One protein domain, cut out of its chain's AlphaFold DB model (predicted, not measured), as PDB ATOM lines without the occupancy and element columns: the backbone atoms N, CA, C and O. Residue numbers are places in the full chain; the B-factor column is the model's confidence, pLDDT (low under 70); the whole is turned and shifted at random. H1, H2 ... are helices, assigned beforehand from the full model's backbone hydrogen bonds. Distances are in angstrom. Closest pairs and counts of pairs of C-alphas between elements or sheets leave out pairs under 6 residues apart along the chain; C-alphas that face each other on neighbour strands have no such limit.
ATOM      1  N   ALA A 243     205.874 139.925 270.578       97.06
ATOM      2  CA  ALA A 243     206.778 139.845 271.722       97.06
ATOM      3  C   ALA A 243     206.024 139.729 273.055       97.06
ATOM      4  O   ALA A 243     206.416 138.916 273.887       97.06
ATOM      5  N   ARG A 244     204.902 140.444 273.232       96.31
ATOM      6  CA  ARG A 244     204.010 140.243 274.390       96.31
ATOM      7  C   ARG A 244     203.427 138.830 274.425       96.31
ATOM      8  O   ARG A 244     203.433 138.206 275.479       96.31
ATOM      9  N   ASP A 245     202.998 138.295 273.283       96.50
ATOM     10  CA  ASP A 245     202.487 136.921 273.202       96.50
ATOM     11  C   ASP A 245     203.572 135.896 273.564       96.50
ATOM     12  O   ASP A 245     203.319 134.949 274.313       96.50
ATOM     13  N   LEU A 246     204.806 136.101 273.091       97.38
ATOM     14  CA  LEU A 246     205.966 135.293 273.471       97.38
ATOM     15  C   LEU A 246     206.292 135.428 274.959       97.38
ATOM     16  O   LEU A 246     206.628 134.433 275.595       97.38
ATOM     17  N   ALA A 247     206.123 136.611 275.547       96.50
ATOM     18  CA  ALA A 247     206.303 136.819 276.978       96.50
ATOM     19  C   ALA A 247     205.304 136.011 277.825       96.50
ATOM     20  O   ALA A 247     205.548 135.815 279.008       96.50
ATOM     21  N   THR A 248     204.221 135.466 277.261       95.62
ATOM     22  CA  THR A 248     203.317 134.552 277.994       95.62
ATOM     23  C   THR A 248     203.880 133.131 278.151       95.62
ATOM     24  O   THR A 248     203.306 132.298 278.862       95.62
ATOM     25  N   LEU A 249     204.985 132.807 277.467       94.81
ATOM     26  CA  LEU A 249     205.705 131.541 277.604       94.81
ATOM     27  C   LEU A 249     206.490 131.528 278.912       94.81
ATOM     28  O   LEU A 249     207.177 132.491 279.248       94.81
ATOM     29  N   ALA A 250     206.423 130.414 279.633       94.56
ATOM     30  CA  ALA A 250     207.251 130.223 280.813       94.56
ATOM     31  C   ALA A 250     208.680 129.758 280.482       94.56
ATOM     32  O   ALA A 250     209.599 130.347 281.053       94.56
ATOM     33  N   PRO A 251     208.914 128.801 279.557       94.56
ATOM     34  CA  PRO A 251     210.270 128.474 279.114       94.56
ATOM     35  C   PRO A 251     210.935 129.676 278.427       94.56
ATOM     36  O   PRO A 251     210.430 130.188 277.420       94.56
ATOM     37  N   THR A 252     212.053 130.148 278.985       96.31
ATOM     38  CA  THR A 252     212.762 131.342 278.488       96.31
ATOM     39  C   THR A 252     213.473 131.075 277.163       96.31
ATOM     40  O   THR A 252     213.488 131.940 276.292       96.31
ATOM     41  N   ASP A 253     213.992 129.861 276.971       95.00
ATOM     42  CA  ASP A 253     214.653 129.413 275.744       95.00
ATOM     43  C   ASP A 253     213.696 129.438 274.543       95.00
ATOM     44  O   ASP A 253     214.052 129.936 273.476       95.00
ATOM     45  N   HIS A 254     212.449 128.977 274.713       93.88
ATOM     46  CA  HIS A 254     211.448 128.980 273.636       93.88
ATOM     47  C   HIS A 254     211.077 130.405 273.242       93.88
ATOM     48  O   HIS A 254     210.973 130.700 272.051       93.88
ATOM     49  N   ALA A 255     210.872 131.276 274.233       96.88
ATOM     50  CA  ALA A 255     210.539 132.675 274.002       96.88
ATOM     51  C   ALA A 255     211.679 133.396 273.274       96.88
ATOM     52  O   ALA A 255     211.441 134.010 272.232       96.88
ATOM     53  N   ALA A 256     212.913 133.259 273.768       97.88
ATOM     54  CA  ALA A 256     214.084 133.919 273.206       97.88
ATOM     55  C   ALA A 256     214.435 133.407 271.803       97.88
ATOM     56  O   ALA A 256     214.605 134.207 270.882       97.88
ATOM     57  N   ALA A 257     214.464 132.088 271.593       96.19
ATOM     58  CA  ALA A 257     214.759 131.525 270.278       96.19
ATOM     59  C   ALA A 257     213.660 131.839 269.257       96.19
ATOM     60  O   ALA A 257     213.961 132.144 268.104       96.19
ATOM     61  N   THR A 258     212.384 131.831 269.653       96.88
ATOM     62  CA  THR A 258     211.308 132.227 268.731       96.88
ATOM     63  C   THR A 258     211.391 133.718 268.405       96.88
ATOM     64  O   THR A 258     211.246 134.084 267.241       96.88
ATOM     65  N   ALA A 259     211.688 134.577 269.387       97.56
ATOM     66  CA  ALA A 259     211.902 136.006 269.159       97.56
ATOM     67  C   ALA A 259     213.041 136.250 268.160       97.56
ATOM     68  O   ALA A 259     212.825 136.913 267.146       97.56
ATOM     69  N   LEU A 260     214.212 135.642 268.377       95.31
ATOM     70  CA  LEU A 260     215.336 135.722 267.440       95.31
ATOM     71  C   LEU A 260     214.965 135.188 266.054       95.31
ATOM     72  O   LEU A 260     215.275 135.829 265.056       95.31
ATOM     73  N   SER A 261     214.236 134.073 265.971       93.38
ATOM     74  CA  SER A 261     213.822 133.493 264.685       93.38
ATOM     75  C   SER A 261     212.883 134.412 263.900       93.38
ATOM     76  O   SER A 261     212.976 134.496 262.678       93.38
ATOM     77  N   LEU A 262     211.985 135.132 264.579       94.31
ATOM     78  CA  LEU A 262     211.095 136.117 263.951       94.31
ATOM     79  C   LEU A 262     211.832 137.409 263.581       94.31
ATOM     80  O   LEU A 262     211.546 138.004 262.547       94.31
ATOM     81  N   HIS A 263     212.770 137.854 264.415       94.69
ATOM     82  CA  HIS A 263     213.548 139.062 264.161       94.69
ATOM     83  C   HIS A 263     214.521 138.875 262.990       94.69
ATOM     84  O   HIS A 263     214.514 139.665 262.046       94.69
ATOM     85  N   LEU A 264     215.294 137.787 263.023       90.56
ATOM     86  CA  LEU A 264     216.267 137.423 261.995       90.56
ATOM     87  C   LEU A 264     215.616 136.821 260.754       90.56
ATOM     88  O   LEU A 264     216.219 136.825 259.689       90.56
ATOM     89  N   ASN A 265     214.377 136.341 260.883       88.69
ATOM     90  CA  ASN A 265     213.673 135.585 259.857       88.69
ATOM     91  C   ASN A 265     214.437 134.323 259.417       88.69
ATOM     92  O   ASN A 265     214.478 133.963 258.240       88.69
ATOM     93  N   LEU A 266     215.038 133.651 260.398       84.81
ATOM     94  CA  LEU A 266     215.859 132.460 260.219       84.81
ATOM     95  C   LEU A 266     215.407 131.360 261.178       84.81
ATOM     96  O   LEU A 266     214.935 131.660 262.276       84.81
ATOM     97  N   PRO A 267     215.558 130.081 260.801       85.12
ATOM     98  CA  PRO A 267     215.244 128.994 261.704       85.12
ATOM     99  C   PRO A 267     216.262 128.931 262.857       85.12
ATOM    100  O   PRO A 267     217.451 129.205 262.668       85.12
ATOM    101  N   PRO A 268     215.847 128.452 264.040       86.50
ATOM    102  CA  PRO A 268     216.708 128.382 265.223       86.50
ATOM    103  C   PRO A 268     217.847 127.362 265.102       86.50
ATOM    104  O   PRO A 268     218.723 127.297 265.960       86.50
ATOM    105  N   THR A 269     217.872 126.564 264.029       80.50
ATOM    106  CA  THR A 269     218.973 125.643 263.715       80.50
ATOM    107  C   THR A 269     220.305 126.356 263.542       80.50
ATOM    108  O   THR A 269     221.347 125.720 263.667       80.50
ATOM    109  N   HIS A 270     220.276 127.660 263.275       78.81
ATOM    110  CA  HIS A 270     221.475 128.466 263.148       78.81
ATOM    111  C   HIS A 270     221.944 129.097 264.461       78.81
ATOM    112  O   HIS A 270     223.031 129.652 264.490       78.81
ATOM    113  N   PHE A 271     221.183 129.008 265.556       85.94
ATOM    114  CA  PHE A 271     221.508 129.724 266.799       85.94
ATOM    115  C   PHE A 271     222.484 128.982 267.711       85.94
ATOM    116  O   PHE A 271     222.867 129.505 268.749       85.94
ATOM    117  N   GLY A 272     222.924 127.783 267.317       81.69
ATOM    118  CA  GLY A 272     223.985 127.058 268.025       81.69
ATOM    119  C   GLY A 272     225.358 127.736 267.943       81.69
ATOM    120  O   GLY A 272     226.283 127.296 268.619       81.69
ATOM    121  N   CYS A 273     225.496 128.774 267.112       80.94
ATOM    122  CA  CYS A 273     226.695 129.597 267.012       80.94
ATOM    123  C   CYS A 273     226.878 130.565 268.181       80.94
ATOM    124  O   CYS A 273     228.018 130.871 268.519       80.94
ATOM    125  N   PHE A 274     225.778 131.043 268.762       88.62
ATOM    126  CA  PHE A 274     225.812 132.102 269.757       88.62
ATOM    127  C   PHE A 274     226.236 131.559 271.111       88.62
ATOM    128  O   PHE A 274     225.754 130.515 271.570       88.62
ATOM    129  N   ARG A 275     227.125 132.299 271.757       91.50
ATOM    130  CA  ARG A 275     227.607 132.048 273.105       91.50
ATOM    131  C   ARG A 275     226.873 132.909 274.116       91.50
ATOM    132  O   ARG A 275     226.245 133.907 273.766       91.50
ATOM    133  N   TYR A 276     226.923 132.498 275.376       94.75
ATOM    134  CA  TYR A 276     226.348 133.264 276.475       94.75
ATOM    135  C   TYR A 276     226.935 134.684 276.532       94.75
ATOM    136  O   TYR A 276     226.173 135.645 276.637       94.75
ATOM    137  N   GLY A 277     228.258 134.806 276.369       94.44
ATOM    138  CA  GLY A 277     228.979 136.080 276.375       94.44
ATOM    139  C   GLY A 277     228.731 136.965 275.149       94.44
ATOM    140  O   GLY A 277     229.026 138.157 275.195       94.44
ATOM    141  N   ASP A 278     228.147 136.428 274.069       94.25
ATOM    142  CA  ASP A 278     227.816 137.224 272.879       94.25
ATOM    143  C   ASP A 278     226.611 138.144 273.125       94.25
ATOM    144  O   ASP A 278     226.434 139.145 272.429       94.25
ATOM    145  N   LEU A 279     225.737 137.802 274.078       96.81
ATOM    146  CA  LEU A 279     224.554 138.596 274.394       96.81
ATOM    147  C   LEU A 279     224.919 139.696 275.393       96.81
ATOM    148  O   LEU A 279     225.353 139.415 276.510       96.81
ATOM    149  N   ALA A 280     224.671 140.952 275.025       97.06
ATOM    150  CA  ALA A 280     224.883 142.092 275.910       97.06
ATOM    151  C   ALA A 280     224.137 141.931 277.245       97.06
ATOM    152  O   ALA A 280     223.075 141.312 277.302       97.06
ATOM    153  N   ALA A 281     224.657 142.518 278.327       95.38
ATOM    154  CA  ALA A 281     224.073 142.382 279.667       95.38
ATOM    155  C   ALA A 281     222.635 142.931 279.785       95.38
ATOM    156  O   ALA A 281     221.869 142.468 280.625       95.38
ATOM    157  N   ASP A 282     222.271 143.905 278.947       95.38
ATOM    158  CA  ASP A 282     220.919 144.469 278.833       95.38
ATOM    159  C   ASP A 282     220.092 143.817 277.704       95.38
ATOM    160  O   ASP A 282     219.006 144.291 277.354       95.38
ATOM    161  N   ALA A 283     220.632 142.757 277.095       97.06
ATOM    162  CA  ALA A 283     220.112 142.073 275.918       97.06
ATOM    163  C   ALA A 283     219.796 143.004 274.729       97.06
ATOM    164  O   ALA A 283     218.948 142.678 273.896       97.06
ATOM    165  N   SER A 284     220.448 144.171 274.638       97.06
ATOM    166  CA  SER A 284     220.225 145.139 273.554       97.06
ATOM    167  C   SER A 284     220.808 144.705 272.221       97.06
ATOM    168  O   SER A 284     220.307 145.127 271.178       97.06
ATOM    169  N   HIS A 285     221.846 143.877 272.244       96.19
ATOM    170  CA  HIS A 285     222.485 143.364 271.049       96.19
ATOM    171  C   HIS A 285     223.118 141.995 271.285       96.19
ATOM    172  O   HIS A 285     223.403 141.608 272.420       96.19
ATOM    173  N   LEU A 286     223.326 141.279 270.186       93.94
ATOM    174  CA  LEU A 286     224.018 140.002 270.126       93.94
ATOM    175  C   LEU A 286     225.236 140.173 269.218       93.94
ATOM    176  O   LEU A 286     225.098 140.619 268.075       93.94
ATOM    177  N   ALA A 287     226.426 139.887 269.737       90.75
ATOM    178  CA  ALA A 287     227.667 140.000 268.990       90.75
ATOM    179  C   ALA A 287     227.635 139.102 267.746       90.75
ATOM    180  O   ALA A 287     227.028 138.027 267.737       90.75
ATOM    181  N   ALA A 288     228.285 139.568 266.679       78.19
ATOM    182  CA  ALA A 288     228.472 138.756 265.491       78.19
ATOM    183  C   ALA A 288     229.332 137.538 265.859       78.19
ATOM    184  O   ALA A 288     230.420 137.714 266.418       78.19
ATOM    185  N   PRO A 289     228.878 136.313 265.560       69.19
ATOM    186  CA  PRO A 289     229.647 135.140 265.903       69.19
ATOM    187  C   PRO A 289     230.902 135.086 265.009       69.19
ATOM    188  O   PRO A 289     230.844 135.483 263.838       69.19
ATOM    189  N   PRO A 290     232.063 134.625 265.513       64.81
ATOM    190  CA  PRO A 290     233.288 134.669 264.728       64.81
ATOM    191  C   PRO A 290     233.189 133.754 263.493       64.81
ATOM    192  O   PRO A 290     232.709 132.623 263.608       64.81
ATOM    193  N   PRO A 291     233.715 134.172 262.324       56.47
ATOM    194  CA  PRO A 291     233.483 133.500 261.037       56.47
ATOM    195  C   PRO A 291     233.961 132.038 260.950       56.47
ATOM    196  O   PRO A 291     233.591 131.323 260.024       56.47
ATOM    197  N   HIS A 292     234.786 131.575 261.891       47.84
ATOM    198  CA  HIS A 292     235.416 130.250 261.900       47.84
ATOM    199  C   HIS A 292     234.741 129.230 262.835       47.84
ATOM    200  O   HIS A 292     235.178 128.082 262.892       47.84
ATOM    201  N   HIS A 293     233.679 129.598 263.562       48.66
ATOM    202  CA  HIS A 293     233.102 128.736 264.604       48.66
ATOM    203  C   HIS A 293     231.875 127.918 264.192       48.66
ATOM    204  O   HIS A 293     231.210 127.340 265.058       48.66
ATOM    205  N   HIS A 294     231.538 127.841 262.905       49.31
ATOM    206  CA  HIS A 294     230.298 127.192 262.478       49.31
ATOM    207  C   HIS A 294     230.596 125.987 261.597       49.31
ATOM    208  O   HIS A 294     230.716 126.129 260.381       49.31
ATOM    209  N   PRO A 295     230.683 124.770 262.167       47.62
ATOM    210  CA  PRO A 295     230.307 123.618 261.374       47.62
ATOM    211  C   PRO A 295     228.865 123.867 260.896       47.62
ATOM    212  O   PRO A 295     228.010 124.202 261.728       47.62
ATOM    213  N   PRO A 296     228.581 123.754 259.586       48.41
ATOM    214  CA  PRO A 296     227.225 123.912 259.081       48.41
ATOM    215  C   PRO A 296     226.307 122.973 259.873       48.41
ATOM    216  O   PRO A 296     226.733 121.861 260.223       48.41
ATOM    217  N   PRO A 297     225.073 123.385 260.221       49.50
ATOM    218  CA  PRO A 297     224.199 122.543 261.022       49.50
ATOM    219  C   PRO A 297     224.099 121.164 260.352       49.50
ATOM    220  O   PRO A 297     223.944 121.108 259.131       49.50
ATOM    221  N   PRO A 298     224.155 120.045 261.098       42.88
ATOM    222  CA  PRO A 298     224.273 118.692 260.535       42.88
ATOM    223  C   PRO A 298     223.113 118.282 259.602       42.88
ATOM    224  O   PRO A 298     223.167 117.245 258.948       42.88
ATOM    225  N   HIS A 299     222.056 119.097 259.527       44.78
ATOM    226  CA  HIS A 299     220.896 118.921 258.653       44.78
ATOM    227  C   HIS A 299     220.855 119.888 257.459       44.78
ATOM    228  O   HIS A 299     220.004 119.739 256.581       44.78
ATOM    229  N   SER A 300     221.774 120.854 257.381       44.66
ATOM    230  CA  SER A 300     222.048 121.554 256.131       44.66
ATOM    231  C   SER A 300     222.797 120.581 255.230       44.66
ATOM    232  O   SER A 300     223.999 120.368 255.344       44.66
ATOM    233  N   LYS A 301     222.053 119.879 254.371       43.28
ATOM    234  CA  LYS A 301     222.667 119.111 253.289       43.28
ATOM    235  C   LYS A 301     223.545 120.090 252.515       43.28
ATOM    236  O   LYS A 301     223.007 121.021 251.918       43.28
ATOM    237  N   LEU A 302     224.863 119.901 252.569       41.62
ATOM    238  CA  LEU A 302     225.810 120.590 251.700       41.62
ATOM    239  C   LEU A 302     225.295 120.429 250.270       41.62
ATOM    240  O   LEU A 302     225.235 119.319 249.739       41.62
ATOM    241  N   PHE A 303     224.851 121.529 249.673       43.62
ATOM    242  CA  PHE A 303     224.613 121.554 248.245       43.62
ATOM    243  C   PHE A 303     225.985 121.671 247.602       43.62
ATOM    244  O   PHE A 303     226.671 122.681 247.760       43.62
ATOM    245  N   TYR A 304     226.405 120.604 246.933       41.72
ATOM    246  CA  TYR A 304     227.543 120.665 246.035       41.72
ATOM    247  C   TYR A 304     227.090 121.404 244.781       41.72
ATOM    248  O   TYR A 304     226.046 121.078 244.205       41.72
ATOM    249  N   ALA A 305     227.858 122.404 244.359       46.28
ATOM    250  CA  ALA A 305     227.683 122.965 243.031       46.28
ATOM    251  C   ALA A 305     227.875 121.851 241.974       46.28
ATOM    252  O   ALA A 305     228.501 120.826 242.263       46.28
ATOM    253  N   PRO A 306     227.378 122.018 240.733       41.91
ATOM    254  CA  PRO A 306     227.526 121.017 239.667       41.91
ATOM    255  C   PRO A 306     228.980 120.592 239.387       41.91
ATOM    256  O   PRO A 306     229.212 119.544 238.798       41.91
ATOM    257  N   ASN A 307     229.957 121.397 239.816       47.47
ATOM    258  CA  ASN A 307     231.392 121.134 239.716       47.47
ATOM    259  C   ASN A 307     231.987 120.400 240.939       47.47
ATOM    260  O   ASN A 307     233.206 120.282 241.031       47.47
ATOM    261  N   GLY A 308     231.169 119.949 241.895       41.62
ATOM    262  CA  GLY A 308     231.626 119.247 243.097       41.62
ATOM    263  C   GLY A 308     232.278 120.143 244.155       41.62
ATOM    264  O   GLY A 308     232.707 119.633 245.190       41.62
ATOM    265  N   ALA A 309     232.336 121.462 243.948       42.91
ATOM    266  CA  ALA A 309     232.816 122.379 244.971       42.91
ATOM    267  C   ALA A 309     231.757 122.516 246.080       42.91
ATOM    268  O   ALA A 309     230.568 122.686 245.775       42.91
ATOM    269  N   PRO A 310     232.152 122.457 247.364       42.91
ATOM    270  CA  PRO A 310     231.243 122.778 248.446       42.91
ATOM    271  C   PRO A 310     230.894 124.268 248.334       42.91
ATOM    272  O   PRO A 310     231.740 125.136 248.532       42.91
ATOM    273  N   THR A 311     229.656 124.582 247.951       43.50
ATOM    274  CA  THR A 311     229.136 125.954 247.999       43.50
ATOM    275  C   THR A 311     228.809 126.276 249.457       43.50
ATOM    276  O   THR A 311     227.702 126.041 249.929       43.50
ATOM    277  N   THR A 312     229.824 126.721 250.197       43.69
ATOM    278  CA  THR A 312     229.892 126.824 251.671       43.69
ATOM    279  C   THR A 312     229.240 128.058 252.287       43.69
ATOM    280  O   THR A 312     229.575 128.421 253.406       43.69
ATOM    281  N   LEU A 313     228.316 128.712 251.587       46.88
ATOM    282  CA  LEU A 313     227.530 129.799 252.166       46.88
ATOM    283  C   LEU A 313     226.066 129.584 251.801       46.88
ATOM    284  O   LEU A 313     225.578 129.999 250.749       46.88
ATOM    285  N   THR A 314     225.350 128.894 252.681       53.06
ATOM    286  CA  THR A 314     223.894 128.984 252.722       53.06
ATOM    287  C   THR A 314     223.509 130.457 252.923       53.06
ATOM    288  O   THR A 314     224.206 131.199 253.607       53.06
ATOM    289  N   VAL A 315     222.403 130.921 252.330       47.88
ATOM    290  CA  VAL A 315     221.950 132.324 252.490       47.88
ATOM    291  C   VAL A 315     221.802 132.712 253.966       47.88
ATOM    292  O   VAL A 315     222.105 133.840 254.334       47.88
ATOM    293  N   ALA A 316     221.464 131.747 254.823       50.62
ATOM    294  CA  ALA A 316     221.453 131.918 256.267       50.62
ATOM    295  C   ALA A 316     222.841 132.230 256.854       50.62
ATOM    296  O   ALA A 316     222.933 133.096 257.709       50.62
ATOM    297  N   GLU A 317     223.919 131.591 256.391       55.84
ATOM    298  CA  GLU A 317     225.285 131.929 256.819       55.84
ATOM    299  C   GLU A 317     225.685 133.331 256.341       55.84
ATOM    300  O   GLU A 317     226.290 134.064 257.109       55.84
ATOM    301  N   GLY A 318     225.273 133.753 255.140       53.28
ATOM    302  CA  GLY A 318     225.507 135.122 254.657       53.28
ATOM    303  C   GLY A 318     224.717 136.204 255.407       53.28
ATOM    304  O   GLY A 318     225.174 137.338 255.501       53.28
ATOM    305  N   GLU A 319     223.543 135.874 255.950       55.59
ATOM    306  CA  GLU A 319     222.693 136.828 256.677       55.59
ATOM    307  C   GLU A 319     222.886 136.820 258.202       55.59
ATOM    308  O   GLU A 319     222.612 137.829 258.853       55.59
ATOM    309  N   LEU A 320     223.357 135.707 258.779       66.06
ATOM    310  CA  LEU A 320     223.822 135.637 260.171       66.06
ATOM    311  C   LEU A 320     225.235 136.158 260.343       66.06
ATOM    312  O   LEU A 320     225.533 136.705 261.402       66.06
ATOM    313  N   ALA A 321     226.086 136.011 259.326       55.94
ATOM    314  CA  ALA A 321     227.406 136.618 259.307       55.94
ATOM    315  C   ALA A 321     227.293 138.132 259.098       55.94
ATOM    316  O   ALA A 321     227.942 138.661 258.212       55.94
ATOM    317  N   CYS A 322     226.462 138.836 259.877       58.69
ATOM    318  CA  CYS A 322     226.556 140.284 260.022       58.69
ATOM    319  C   CYS A 322     227.998 140.622 260.437       58.69
ATOM    320  O   CYS A 322     228.520 139.987 261.348       58.69
ATOM    321  N   GLN A 323     228.662 141.600 259.803       66.56
ATOM    322  CA  GLN A 323     229.989 142.033 260.277       66.56
ATOM    323  C   GLN A 323     229.884 142.920 261.531       66.56
ATOM    324  O   GLN A 323     230.894 143.224 262.160       66.56
ATOM    325  N   GLY A 324     228.665 143.338 261.892       77.88
ATOM    326  CA  GLY A 324     228.342 144.102 263.094       77.88
ATOM    327  C   GLY A 324     227.358 143.380 264.024       77.88
ATOM    328  O   GLY A 324     226.784 142.353 263.648       77.88
ATOM    329  N   PRO A 325     227.152 143.912 265.242       90.44
ATOM    330  CA  PRO A 325     226.238 143.330 266.217       90.44
ATOM    331  C   PRO A 325     224.793 143.342 265.704       90.44
ATOM    332  O   PRO A 325     224.350 144.298 265.068       90.44
ATOM    333  N   ILE A 326     224.045 142.294 266.032       92.88
ATOM    334  CA  ILE A 326     222.605 142.203 265.784       92.88
ATOM    335  C   ILE A 326     221.904 143.037 266.855       92.88
ATOM    336  O   ILE A 326     221.992 142.695 268.037       92.88
ATOM    337  N   LEU A 327     221.199 144.106 266.478       95.50
ATOM    338  CA  LEU A 327     220.501 144.942 267.463       95.50
ATOM    339  C   LEU A 327     219.110 144.383 267.752       95.50
ATOM    340  O   LEU A 327     218.242 144.321 266.882       95.50
ATOM    341  N   ILE A 328     218.872 144.034 269.012       96.75
ATOM    342  CA  ILE A 328     217.608 143.467 269.462       96.75
ATOM    343  C   ILE A 328     216.568 144.586 269.630       96.75
ATOM    344  O   ILE A 328     216.802 145.550 270.382       96.75
ATOM    345  N   PRO A 329     215.379 144.455 269.005       96.06
ATOM    346  CA  PRO A 329     214.310 145.432 269.157       96.06
ATOM    347  C   PRO A 329     213.941 145.642 270.637       96.06
ATOM    348  O   PRO A 329     213.824 144.654 271.367       96.06
ATOM    349  N   PRO A 330     213.698 146.887 271.100       96.19
ATOM    350  CA  PRO A 330     213.419 147.176 272.511       96.19
ATOM    351  C   PRO A 330     212.313 146.309 273.120       96.19
ATOM    352  O   PRO A 330     212.460 145.785 274.222       96.19
ATOM    353  N   HIS A 331     211.235 146.065 272.367       95.88
ATOM    354  CA  HIS A 331     210.110 145.236 272.806       95.88
ATOM    355  C   HIS A 331     210.438 143.746 272.950       95.88
ATOM    356  O   HIS A 331     209.601 143.011 273.450       95.88
ATOM    357  N   ALA A 332     211.614 143.285 272.527       97.19
ATOM    358  CA  ALA A 332     212.036 141.888 272.598       97.19
ATOM    359  C   ALA A 332     213.178 141.633 273.593       97.19
ATOM    360  O   ALA A 332     213.411 140.479 273.952       97.19
ATOM    361  N   ARG A 333     213.869 142.682 274.065       97.69
ATOM    362  CA  ARG A 333     215.050 142.559 274.941       97.69
ATOM    363  C   ARG A 333     214.760 141.753 276.199       97.69
ATOM    364  O   ARG A 333     215.506 140.839 276.521       97.69
ATOM    365  N   HIS A 334     213.619 142.005 276.839       97.50
ATOM    366  CA  HIS A 334     213.195 141.282 278.041       97.50
ATOM    367  C   HIS A 334     213.042 139.760 277.824       97.50
ATOM    368  O   HIS A 334     213.228 138.988 278.758       97.50
ATOM    369  N   LEU A 335     212.745 139.296 276.602       98.31
ATOM    370  CA  LEU A 335     212.663 137.860 276.298       98.31
ATOM    371  C   LEU A 335     214.054 137.211 276.344       98.31
ATOM    372  O   LEU A 335     214.219 136.117 276.877       98.31
ATOM    373  N   LEU A 336     215.055 137.902 275.795       98.25
ATOM    374  CA  LEU A 336     216.443 137.438 275.739       98.25
ATOM    375  C   LEU A 336     217.130 137.618 277.093       98.25
ATOM    376  O   LEU A 336     217.803 136.699 277.549       98.25
ATOM    377  N   ALA A 337     216.880 138.735 277.777       98.12
ATOM    378  CA  ALA A 337     217.341 138.976 279.140       98.12
ATOM    379  C   ALA A 337     216.810 137.911 280.113       98.12
ATOM    380  O   ALA A 337     217.551 137.459 280.980       98.12
ATOM    381  N   ALA A 338     215.570 137.429 279.942       98.12
ATOM    382  CA  ALA A 338     215.037 136.347 280.776       98.12
ATOM    383  C   ALA A 338     215.805 135.045 280.547       98.12
ATOM    384  O   ALA A 338     216.138 134.328 281.488       98.12
ATOM    385  N   HIS A 339     216.139 134.738 279.294       98.06
ATOM    386  CA  HIS A 339     216.964 133.574 278.999       98.06
ATOM    387  C   HIS A 339     218.388 133.723 279.550       98.06
ATOM    388  O   HIS A 339     218.900 132.801 280.184       98.06
ATOM    389  N   GLN A 340     218.990 134.904 279.404       97.75
ATOM    390  CA  GLN A 340     220.311 135.223 279.940       97.75
ATOM    391  C   GLN A 340     220.362 135.120 281.469       97.75
ATOM    392  O   GLN A 340     221.308 134.552 282.012       97.75
ATOM    393  N   ALA A 341     219.341 135.620 282.171       97.19
ATOM    394  CA  ALA A 341     219.230 135.525 283.624       97.19
ATOM    395  C   ALA A 341     219.164 134.061 284.084       97.19
ATOM    396  O   ALA A 341     219.840 133.685 285.041       97.19
ATOM    397  N   LEU A 342     218.428 133.210 283.359       96.94
ATOM    398  CA  LEU A 342     218.400 131.772 283.633       96.94
ATOM    399  C   LEU A 342     219.777 131.123 283.416       96.94
ATOM    400  O   LEU A 342     220.234 130.376 284.277       96.94
ATOM    401  N   ARG A 343     220.460 131.422 282.300       96.75
ATOM    402  CA  ARG A 343     221.809 130.891 282.017       96.75
ATOM    403  C   ARG A 343     222.828 131.337 283.070       96.75
ATOM    404  O   ARG A 343     223.614 130.516 283.532       96.75
ATOM    405  N   ARG A 344     222.753 132.590 283.535       96.25
ATOM    406  CA  ARG A 344     223.600 133.100 284.628       96.25
ATOM    407  C   ARG A 344     223.439 132.279 285.905       96.25
ATOM    408  O   ARG A 344     224.428 131.914 286.523       96.25
ATOM    409  N   ARG A 345     222.200 131.952 286.283       94.19
ATOM    410  CA  ARG A 345     221.912 131.128 287.473       94.19
ATOM    411  C   ARG A 345     222.357 129.674 287.320       94.19
ATOM    412  O   ARG A 345     222.639 129.007 288.307       94.19
ATOM    413  N   GLN A 346     222.475 129.201 286.083       94.69
ATOM    414  CA  GLN A 346     223.108 127.922 285.758       94.69
ATOM    415  C   GLN A 346     224.645 127.997 285.761       94.69
ATOM    416  O   GLN A 346     225.284 127.005 285.429       94.69
ATOM    417  N   ASN A 347     225.231 129.138 286.147       96.25
ATOM    418  CA  ASN A 347     226.668 129.417 286.126       96.25
ATOM    419  C   ASN A 347     227.296 129.263 284.732       96.25
ATOM    420  O   ASN A 347     228.428 128.799 284.622       96.25
ATOM    421  N   ALA A 348     226.559 129.634 283.679       95.19
ATOM    422  CA  ALA A 348     227.074 129.588 282.316       95.19
ATOM    423  C   ALA A 348     228.320 130.475 282.168       95.19
ATOM    424  O   ALA A 348     228.273 131.661 282.501       95.19
ATOM    425  N   ALA A 349     229.406 129.909 281.642       94.88
ATOM    426  CA  ALA A 349     230.578 130.677 281.230       94.88
ATOM    427  C   ALA A 349     230.334 131.418 279.901       94.88
ATOM    428  O   ALA A 349     229.457 131.043 279.120       94.88
ATOM    429  N   ASP A 350     231.121 132.462 279.625       93.38
ATOM    430  CA  ASP A 350     230.966 133.309 278.431       93.38
ATOM    431  C   ASP A 350     231.092 132.533 277.112       93.38
ATOM    432  O   ASP A 350     230.427 132.880 276.137       93.38
ATOM    433  N   ASP A 351     231.897 131.469 277.082       89.81
ATOM    434  CA  ASP A 351     232.140 130.615 275.916       89.81
ATOM    435  C   ASP A 351     231.136 129.458 275.772       89.81
ATOM    436  O   ASP A 351     231.128 128.756 274.753       89.81
ATOM    437  N   GLU A 352     230.244 129.261 276.747       91.50
ATOM    438  CA  GLU A 352     229.188 128.261 276.644       91.50
ATOM    439  C   GLU A 352     228.133 128.652 275.601       91.50
ATOM    440  O   GLU A 352     227.879 129.835 275.370       91.50
ATOM    441  N   PRO A 353     227.442 127.678 274.980       91.06
ATOM    442  CA  PRO A 353     226.305 127.974 274.117       91.06
ATOM    443  C   PRO A 353     225.237 128.809 274.839       91.06
ATOM    444  O   PRO A 353     224.871 128.528 275.989       91.06
ATOM    445  N   LEU A 354     224.687 129.798 274.129       93.88
ATOM    446  CA  LEU A 354     223.556 130.584 274.611       93.88
ATOM    447  C   LEU A 354     222.344 129.673 274.846       93.88
ATOM    448  O   LEU A 354     221.761 129.693 275.924       93.88
ATOM    449  N   PHE A 355     222.040 128.810 273.870       94.06
ATOM    450  CA  PHE A 355     220.979 127.808 273.947       94.06
ATOM    451  C   PHE A 355     221.558 126.414 274.200       94.06
ATOM    452  O   PHE A 355     222.456 125.974 273.481       94.06
ATOM    453  N   LEU A 356     221.008 125.689 275.174       91.19
ATOM    454  CA  LEU A 356     221.432 124.329 275.513       91.19
ATOM    455  C   LEU A 356     220.485 123.260 274.967       91.19
ATOM    456  O   LEU A 356     219.319 123.511 274.663       91.19
ATOM    457  N   ASN A 357     221.003 122.038 274.861       86.06
ATOM    458  CA  ASN A 357     220.194 120.840 274.716       86.06
ATOM    459  C   ASN A 357     219.913 120.263 276.112       86.06
ATOM    460  O   ASN A 357     220.837 119.832 276.795       86.06
ATOM    461  N   ASP A 358     218.641 120.235 276.516       82.75
ATOM    462  CA  ASP A 358     218.219 119.795 277.856       82.75
ATOM    463  C   ASP A 358     218.662 118.373 278.235       82.75
ATOM    464  O   ASP A 358     218.723 118.050 279.418       82.75
ATOM    465  N   HIS A 359     218.913 117.498 277.256       82.56
ATOM    466  CA  HIS A 359     219.267 116.099 277.511       82.56
ATOM    467  C   HIS A 359     220.772 115.846 277.496       82.56
ATOM    468  O   HIS A 359     221.236 114.908 278.137       82.56
ATOM    469  N   ASP A 360     221.518 116.639 276.731       82.38
ATOM    470  CA  ASP A 360     222.952 116.457 276.541       82.38
ATOM    471  C   ASP A 360     223.588 117.794 276.136       82.38
ATOM    472  O   ASP A 360     223.589 118.126 274.947       82.38
ATOM    473  N   PRO A 361     224.135 118.566 277.093       82.06
ATOM    474  CA  PRO A 361     224.769 119.855 276.815       82.06
ATOM    475  C   PRO A 361     225.927 119.783 275.808       82.06
ATOM    476  O   PRO A 361     226.249 120.797 275.193       82.06
ATOM    477  N   ALA A 362     226.536 118.606 275.603       76.94
ATOM    478  CA  ALA A 362     227.597 118.418 274.615       76.94
ATOM    479  C   ALA A 362     227.061 118.293 273.176       76.94
ATOM    480  O   ALA A 362     227.824 118.399 272.212       76.94
ATOM    481  N   ARG A 363     225.751 118.071 272.996       79.12
ATOM    482  CA  ARG A 363     225.105 118.023 271.679       79.12
ATOM    483  C   ARG A 363     224.583 119.385 271.260       79.12
ATOM    484  O   ARG A 363     224.138 120.198 272.062       79.12
ATOM    485  N   SER A 364     224.521 119.574 269.943       79.06
ATOM    486  CA  SER A 364     223.881 120.751 269.360       79.06
ATOM    487  C   SER A 364     222.431 120.907 269.859       79.06
ATOM    488  O   SER A 364     221.658 119.938 269.820       79.06
ATOM    489  N   PRO A 365     222.016 122.124 270.260       82.69
ATOM    490  CA  PRO A 365     220.632 122.417 270.634       82.69
ATOM    491  C   PRO A 365     219.696 122.470 269.418       82.69
ATOM    492  O   PRO A 365     218.479 122.444 269.582       82.69
ATOM    493  N   ALA A 366     220.239 122.535 268.195       81.00
ATOM    494  CA  ALA A 366     219.519 122.918 266.982       81.00
ATOM    495  C   ALA A 366     218.217 122.135 266.752       81.00
ATOM    496  O   ALA A 366     217.177 122.742 266.501       81.00
ATOM    497  N   ALA A 367     218.246 120.802 266.854       81.19
ATOM    498  CA  ALA A 367     217.073 119.966 266.587       81.19
ATOM    499  C   ALA A 367     215.961 120.170 267.632       81.19
ATOM    500  O   ALA A 367     214.804 120.404 267.271       81.19
ATOM    501  N   ALA A 368     216.320 120.143 268.920       84.94
ATOM    502  CA  ALA A 368     215.376 120.355 270.015       84.94
ATOM    503  C   ALA A 368     214.801 121.780 269.984       84.94
ATOM    504  O   ALA A 368     213.589 121.969 270.113       84.94
ATOM    505  N   LEU A 369     215.656 122.778 269.744       87.31
ATOM    506  CA  LEU A 369     215.274 124.183 269.648       87.31
ATOM    507  C   LEU A 369     214.346 124.438 268.455       87.31
ATOM    508  O   LEU A 369     213.363 125.170 268.577       87.31
ATOM    509  N   HIS A 370     214.606 123.788 267.319       87.25
ATOM    510  CA  HIS A 370     213.749 123.849 266.139       87.25
ATOM    511  C   HIS A 370     212.358 123.275 266.396       87.25
ATOM    512  O   HIS A 370     211.360 123.933 266.103       87.25
ATOM    513  N   GLU A 371     212.260 122.094 267.005       87.94
ATOM    514  CA  GLU A 371     210.964 121.505 267.346       87.94
ATOM    515  C   GLU A 371     210.177 122.368 268.346       87.94
ATOM    516  O   GLU A 371     208.975 122.589 268.175       87.94
ATOM    517  N   ARG A 372     210.848 122.896 269.377       89.31
ATOM    518  CA  ARG A 372     210.251 123.813 270.363       89.31
ATOM    519  C   ARG A 372     209.721 125.074 269.700       89.31
ATOM    520  O   ARG A 372     208.549 125.396 269.868       89.31
ATOM    521  N   THR A 373     210.541 125.718 268.880       91.38
ATOM    522  CA  THR A 373     210.165 126.929 268.146       91.38
ATOM    523  C   THR A 373     208.984 126.663 267.210       91.38
ATOM    524  O   THR A 373     208.037 127.444 267.194       91.38
ATOM    525  N   ILE A 374     208.952 125.518 266.510       90.31
ATOM    526  CA  ILE A 374     207.792 125.129 265.691       90.31
ATOM    527  C   ILE A 374     206.520 125.033 266.535       90.31
ATOM    528  O   ILE A 374     205.465 125.534 266.134       90.31
ATOM    529  N   ARG A 375     206.591 124.370 267.694       91.56
ATOM    530  CA  ARG A 375     205.440 124.235 268.599       91.56
ATOM    531  C   ARG A 375     204.980 125.594 269.115       91.56
ATOM    532  O   ARG A 375     203.776 125.842 269.120       91.56
ATOM    533  N   THR A 376     205.908 126.479 269.471       94.00
ATOM    534  CA  THR A 376     205.611 127.855 269.884       94.00
ATOM    535  C   THR A 376     204.917 128.634 268.777       94.00
ATOM    536  O   THR A 376     203.850 129.196 269.016       94.00
ATOM    537  N   CYS A 377     205.450 128.614 267.552       94.31
ATOM    538  CA  CYS A 377     204.818 129.274 266.415       94.31
ATOM    539  C   CYS A 377     203.396 128.759 266.190       94.31
ATOM    540  O   CYS A 377     202.471 129.557 266.116       94.31
ATOM    541  N   ARG A 378     203.185 127.436 266.187       92.81
ATOM    542  CA  ARG A 378     201.840 126.849 266.057       92.81
ATOM    543  C   ARG A 378     200.902 127.281 267.182       92.81
ATOM    544  O   ARG A 378     199.752 127.611 266.915       92.81
ATOM    545  N   ARG A 379     201.389 127.309 268.426       92.50
ATOM    546  CA  ARG A 379     200.610 127.734 269.601       92.50
ATOM    547  C   ARG A 379     200.145 129.182 269.487       92.50
ATOM    548  O   ARG A 379     199.037 129.492 269.904       92.50
ATOM    549  N   LEU A 380     200.994 130.045 268.938       92.56
ATOM    550  CA  LEU A 380     200.726 131.470 268.756       92.56
ATOM    551  C   LEU A 380     200.137 131.796 267.372       92.56
ATOM    552  O   LEU A 380     200.060 132.963 267.000       92.56
ATOM    553  N   ASN A 381     199.742 130.777 266.599       94.44
ATOM    554  CA  ASN A 381     199.245 130.912 265.227       94.44
ATOM    555  C   ASN A 381     200.170 131.748 264.313       94.44
ATOM    556  O   ASN A 381     199.731 132.525 263.464       94.44
ATOM    557  N   LEU A 382     201.479 131.601 264.509       92.00
ATOM    558  CA  LEU A 382     202.515 132.202 263.685       92.00
ATOM    559  C   LEU A 382     202.873 131.243 262.553       92.00
ATOM    560  O   LEU A 382     203.102 130.055 262.781       92.00
ATOM    561  N   ASN A 383     202.986 131.784 261.345       89.62
ATOM    562  CA  ASN A 383     203.388 131.033 260.162       89.62
ATOM    563  C   ASN A 383     204.562 131.727 259.449       89.62
ATOM    564  O   ASN A 383     204.369 132.267 258.355       89.62
ATOM    565  N   PRO A 384     205.749 131.803 260.086       87.12
ATOM    566  CA  PRO A 384     206.922 132.353 259.430       87.12
ATOM    567  C   PRO A 384     207.382 131.419 258.299       87.12
ATOM    568  O   PRO A 384     207.174 130.205 258.370       87.12
ATOM    569  N   PRO A 385     208.024 131.956 257.255       78.75
ATOM    570  CA  PRO A 385     208.337 131.202 256.041       78.75
ATOM    571  C   PRO A 385     209.287 130.018 256.279       78.75
ATOM    572  O   PRO A 385     209.137 128.975 255.645       78.75
ATOM    573  N   TRP A 386     210.197 130.127 257.251       81.06
ATOM    574  CA  TRP A 386     211.114 129.051 257.647       81.06
ATOM    575  C   TRP A 386     210.453 127.927 258.470       81.06
ATOM    576  O   TRP A 386     211.099 126.924 258.771       81.06
ATOM    577  N   LEU A 387     209.174 128.060 258.856       82.81
ATOM    578  CA  LEU A 387     208.437 127.033 259.608       82.81
ATOM    579  C   LEU A 387     208.112 125.803 258.748       82.81
ATOM    580  O   LEU A 387     207.884 124.702 259.264       82.81
ATOM    581  N   HIS A 388     208.029 125.989 257.433       70.25
ATOM    582  CA  HIS A 388     207.610 124.942 256.521       70.25
ATOM    583  C   HIS A 388     208.776 123.978 256.231       70.25
ATOM    584  O   HIS A 388     209.843 124.386 255.787       70.25
ATOM    585  N   ARG A 389     208.574 122.677 256.496       58.19
ATOM    586  CA  ARG A 389     209.562 121.608 256.232       58.19
ATOM    587  C   ARG A 389     209.851 121.452 254.726       58.19
ATOM    588  O   ARG A 389     209.137 122.007 253.891       58.19
ATOM    589  N   ASP A 390     210.834 120.605 254.396       47.41
ATOM    590  CA  ASP A 390     211.304 120.242 253.040       47.41
ATOM    591  C   ASP A 390     210.244 120.157 251.906       47.41
ATOM    592  O   ASP A 390     210.587 120.539 250.788       47.41
ATOM    593  N   PRO A 391     208.969 119.743 252.099       41.12
ATOM    594  CA  PRO A 391     207.973 119.768 251.016       41.12
ATOM    595  C   PRO A 391     207.615 121.172 250.492       41.12
ATOM    596  O   PRO A 391     207.153 121.297 249.366       41.12
ATOM    597  N   CYS A 392     207.830 122.233 251.280       49.09
ATOM    598  CA  CYS A 392     207.623 123.634 250.874       49.09
ATOM    599  C   CYS A 392     208.906 124.332 250.411       49.09
ATOM    600  O   CYS A 392     208.850 125.491 249.998       49.09
ATOM    601  N   LYS A 393     210.050 123.637 250.431       48.22
ATOM    602  CA  LYS A 393     211.339 124.148 249.939       48.22
ATOM    603  C   LYS A 393     211.278 124.604 248.479       48.22
ATOM    604  O   LYS A 393     212.080 125.438 248.071       48.22
ATOM    605  N   TYR A 394     210.313 124.080 247.726       46.09
ATOM    606  CA  TYR A 394     210.064 124.396 246.323       46.09
ATOM    607  C   TYR A 394     208.928 125.424 246.125       46.09
ATOM    608  O   TYR A 394     208.751 125.951 245.037       46.09
ATOM    609  N   GLY A 395     208.192 125.805 247.180       44.34
ATOM    610  CA  GLY A 395     206.954 126.582 247.047       44.34
ATOM    611  C   GLY A 395     205.833 125.786 246.361       44.34
ATOM    612  O   GLY A 395     205.945 124.580 246.170       44.34
ATOM    613  N   ALA A 396     204.739 126.459 245.988       41.94
ATOM    614  CA  ALA A 396     203.715 125.876 245.109       41.94
ATOM    615  C   ALA A 396     204.228 125.649 243.670       41.94
ATOM    616  O   ALA A 396     203.545 125.020 242.863       41.94
ATOM    617  N   ASP A 397     205.432 126.140 243.362       39.91
ATOM    618  CA  ASP A 397     206.139 125.863 242.124       39.91
ATOM    619  C   ASP A 397     206.767 124.470 242.220       39.91
ATOM    620  O   ASP A 397     207.766 124.228 242.896       39.91
ATOM    621  N   VAL A 398     206.148 123.510 241.540       37.72
ATOM    622  CA  VAL A 398     206.681 122.159 241.356       37.72
ATOM    623  C   VAL A 398     207.947 122.261 240.486       37.72
ATOM    624  O   VAL A 398     207.884 122.107 239.271       37.72
ATOM    625  N   GLY A 399     209.100 122.591 241.083       40.19
ATOM    626  CA  GLY A 399     210.343 122.809 240.335       40.19
ATOM    627  C   GLY A 399     211.574 123.145 241.186       40.19
ATOM    628  O   GLY A 399     211.909 124.306 241.351       40.19
ATOM    629  N   LEU A 400     212.245 122.103 241.692       46.19
ATOM    630  CA  LEU A 400     213.687 121.880 241.965       46.19
ATOM    631  C   LEU A 400     214.649 122.964 242.512       46.19
ATOM    632  O   LEU A 400     215.721 122.571 242.972       46.19
ATOM    633  N   THR A 401     214.358 124.264 242.535       48.81
ATOM    634  CA  THR A 401     215.256 125.258 243.151       48.81
ATOM    635  C   THR A 401     214.902 125.471 244.621       48.81
ATOM    636  O   THR A 401     213.795 125.930 244.908       48.81
ATOM    637  N   PRO A 402     215.814 125.169 245.564       53.59
ATOM    638  CA  PRO A 402     215.623 125.506 246.965       53.59
ATOM    639  C   PRO A 402     215.334 126.996 247.130       53.59
ATOM    640  O   PRO A 402     216.121 127.831 246.683       53.59
ATOM    641  N   ARG A 403     214.236 127.340 247.808       58.09
ATOM    642  CA  ARG A 403     214.040 128.705 248.296       58.09
ATOM    643  C   ARG A 403     215.154 129.032 249.283       58.09
ATOM    644  O   ARG A 403     215.367 128.319 250.263       58.09
ATOM    645  N   SER A 404     215.879 130.107 249.010       63.53
ATOM    646  CA  SER A 404     216.805 130.695 249.962       63.53
ATOM    647  C   SER A 404     216.011 131.537 250.951       63.53
ATOM    648  O   SER A 404     215.516 132.610 250.608       63.53
ATOM    649  N   HIS A 405     215.877 131.039 252.177       69.94
ATOM    650  CA  HIS A 405     215.298 131.820 253.262       69.94
ATOM    651  C   HIS A 405     216.277 132.903 253.680       69.94
ATOM    652  O   HIS A 405     217.458 132.623 253.897       69.94
ATOM    653  N   GLY A 406     215.762 134.122 253.759       77.50
ATOM    654  CA  GLY A 406     216.531 135.255 254.211       77.50
ATOM    655  C   GLY A 406     215.688 136.510 254.394       77.50
ATOM    656  O   GLY A 406     214.609 136.643 253.809       77.50
ATOM    657  N   TRP A 407     216.146 137.431 255.230       88.12
ATOM    658  CA  TRP A 407     215.435 138.643 255.599       88.12
ATOM    659  C   TRP A 407     215.060 139.490 254.374       88.12
ATOM    660  O   TRP A 407     213.911 139.940 254.286       88.12
ATOM    661  N   LEU A 408     215.970 139.651 253.402       90.38
ATOM    662  CA  LEU A 408     215.669 140.347 252.142       90.38
ATOM    663  C   LEU A 408     214.767 139.519 251.223       90.38
ATOM    664  O   LEU A 408     213.802 140.048 250.665       90.38
ATOM    665  N   ASN A 409     215.055 138.226 251.074       87.25
ATOM    666  CA  ASN A 409     214.346 137.355 250.135       87.25
ATOM    667  C   ASN A 409     212.858 137.226 250.470       87.25
ATOM    668  O   ASN A 409     212.015 137.331 249.582       87.25
ATOM    669  N   GLU A 410     212.520 137.091 251.749       88.12
ATOM    670  CA  GLU A 410     211.126 137.003 252.210       88.12
ATOM    671  C   GLU A 410     210.371 138.339 252.060       88.12
ATOM    672  O   GLU A 410     209.141 138.387 252.078       88.12
ATOM    673  N   ARG A 411     211.108 139.433 251.828       92.44
ATOM    674  CA  ARG A 411     210.592 140.759 251.448       92.44
ATOM    675  C   ARG A 411     210.653 141.012 249.942       92.44
ATOM    676  O   ARG A 411     210.351 142.119 249.502       92.44
TER     677      ARG A 411
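AT A GLANCE: This is residues 243 to 411 of the 435 residues of an uncharacterized protein of Nonomuraea gerenzanensis (UniProt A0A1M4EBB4). What shape? It has little regular structure: four helices pack round H2, and loops with H4 make the other end. What builds it? The printed part has 169 residues, under half in its six named helices, H1 to H6; it is all helix, compact with a radius of gyration of the C-alphas of 16.1 A, and spans 49 by 36 by 32 A.

HOW THE PARTS SIT: Which hub? H2, residues 252 to 264, touches H1, 243 to 247; H3, 268 to 273; H5, 330 to 345; and H6, 366 to 379. The closest C-alphas of H2 and H5, 252 and 339, are 4.8 A apart. H4, residues 315 to 320, touches no helix. What of backbones? Every O i to N i+4 pair is within hydrogen-bond range except in H5, 9 of 12, and H3, 0 of 2, with 1 of 3 O i to N i+3.

IN THESE COORDINATES: Where does H1 begin? C-alpha 243 is at (206.778, 139.845, 271.722). Where does H6 end? C-alpha 379 is at (200.610, 127.734, 269.601).

THE WHOLE: Any cut? The printed part has no cut. How sure? Residues 289 to 323 and 389 to 405 have pLDDT under 70.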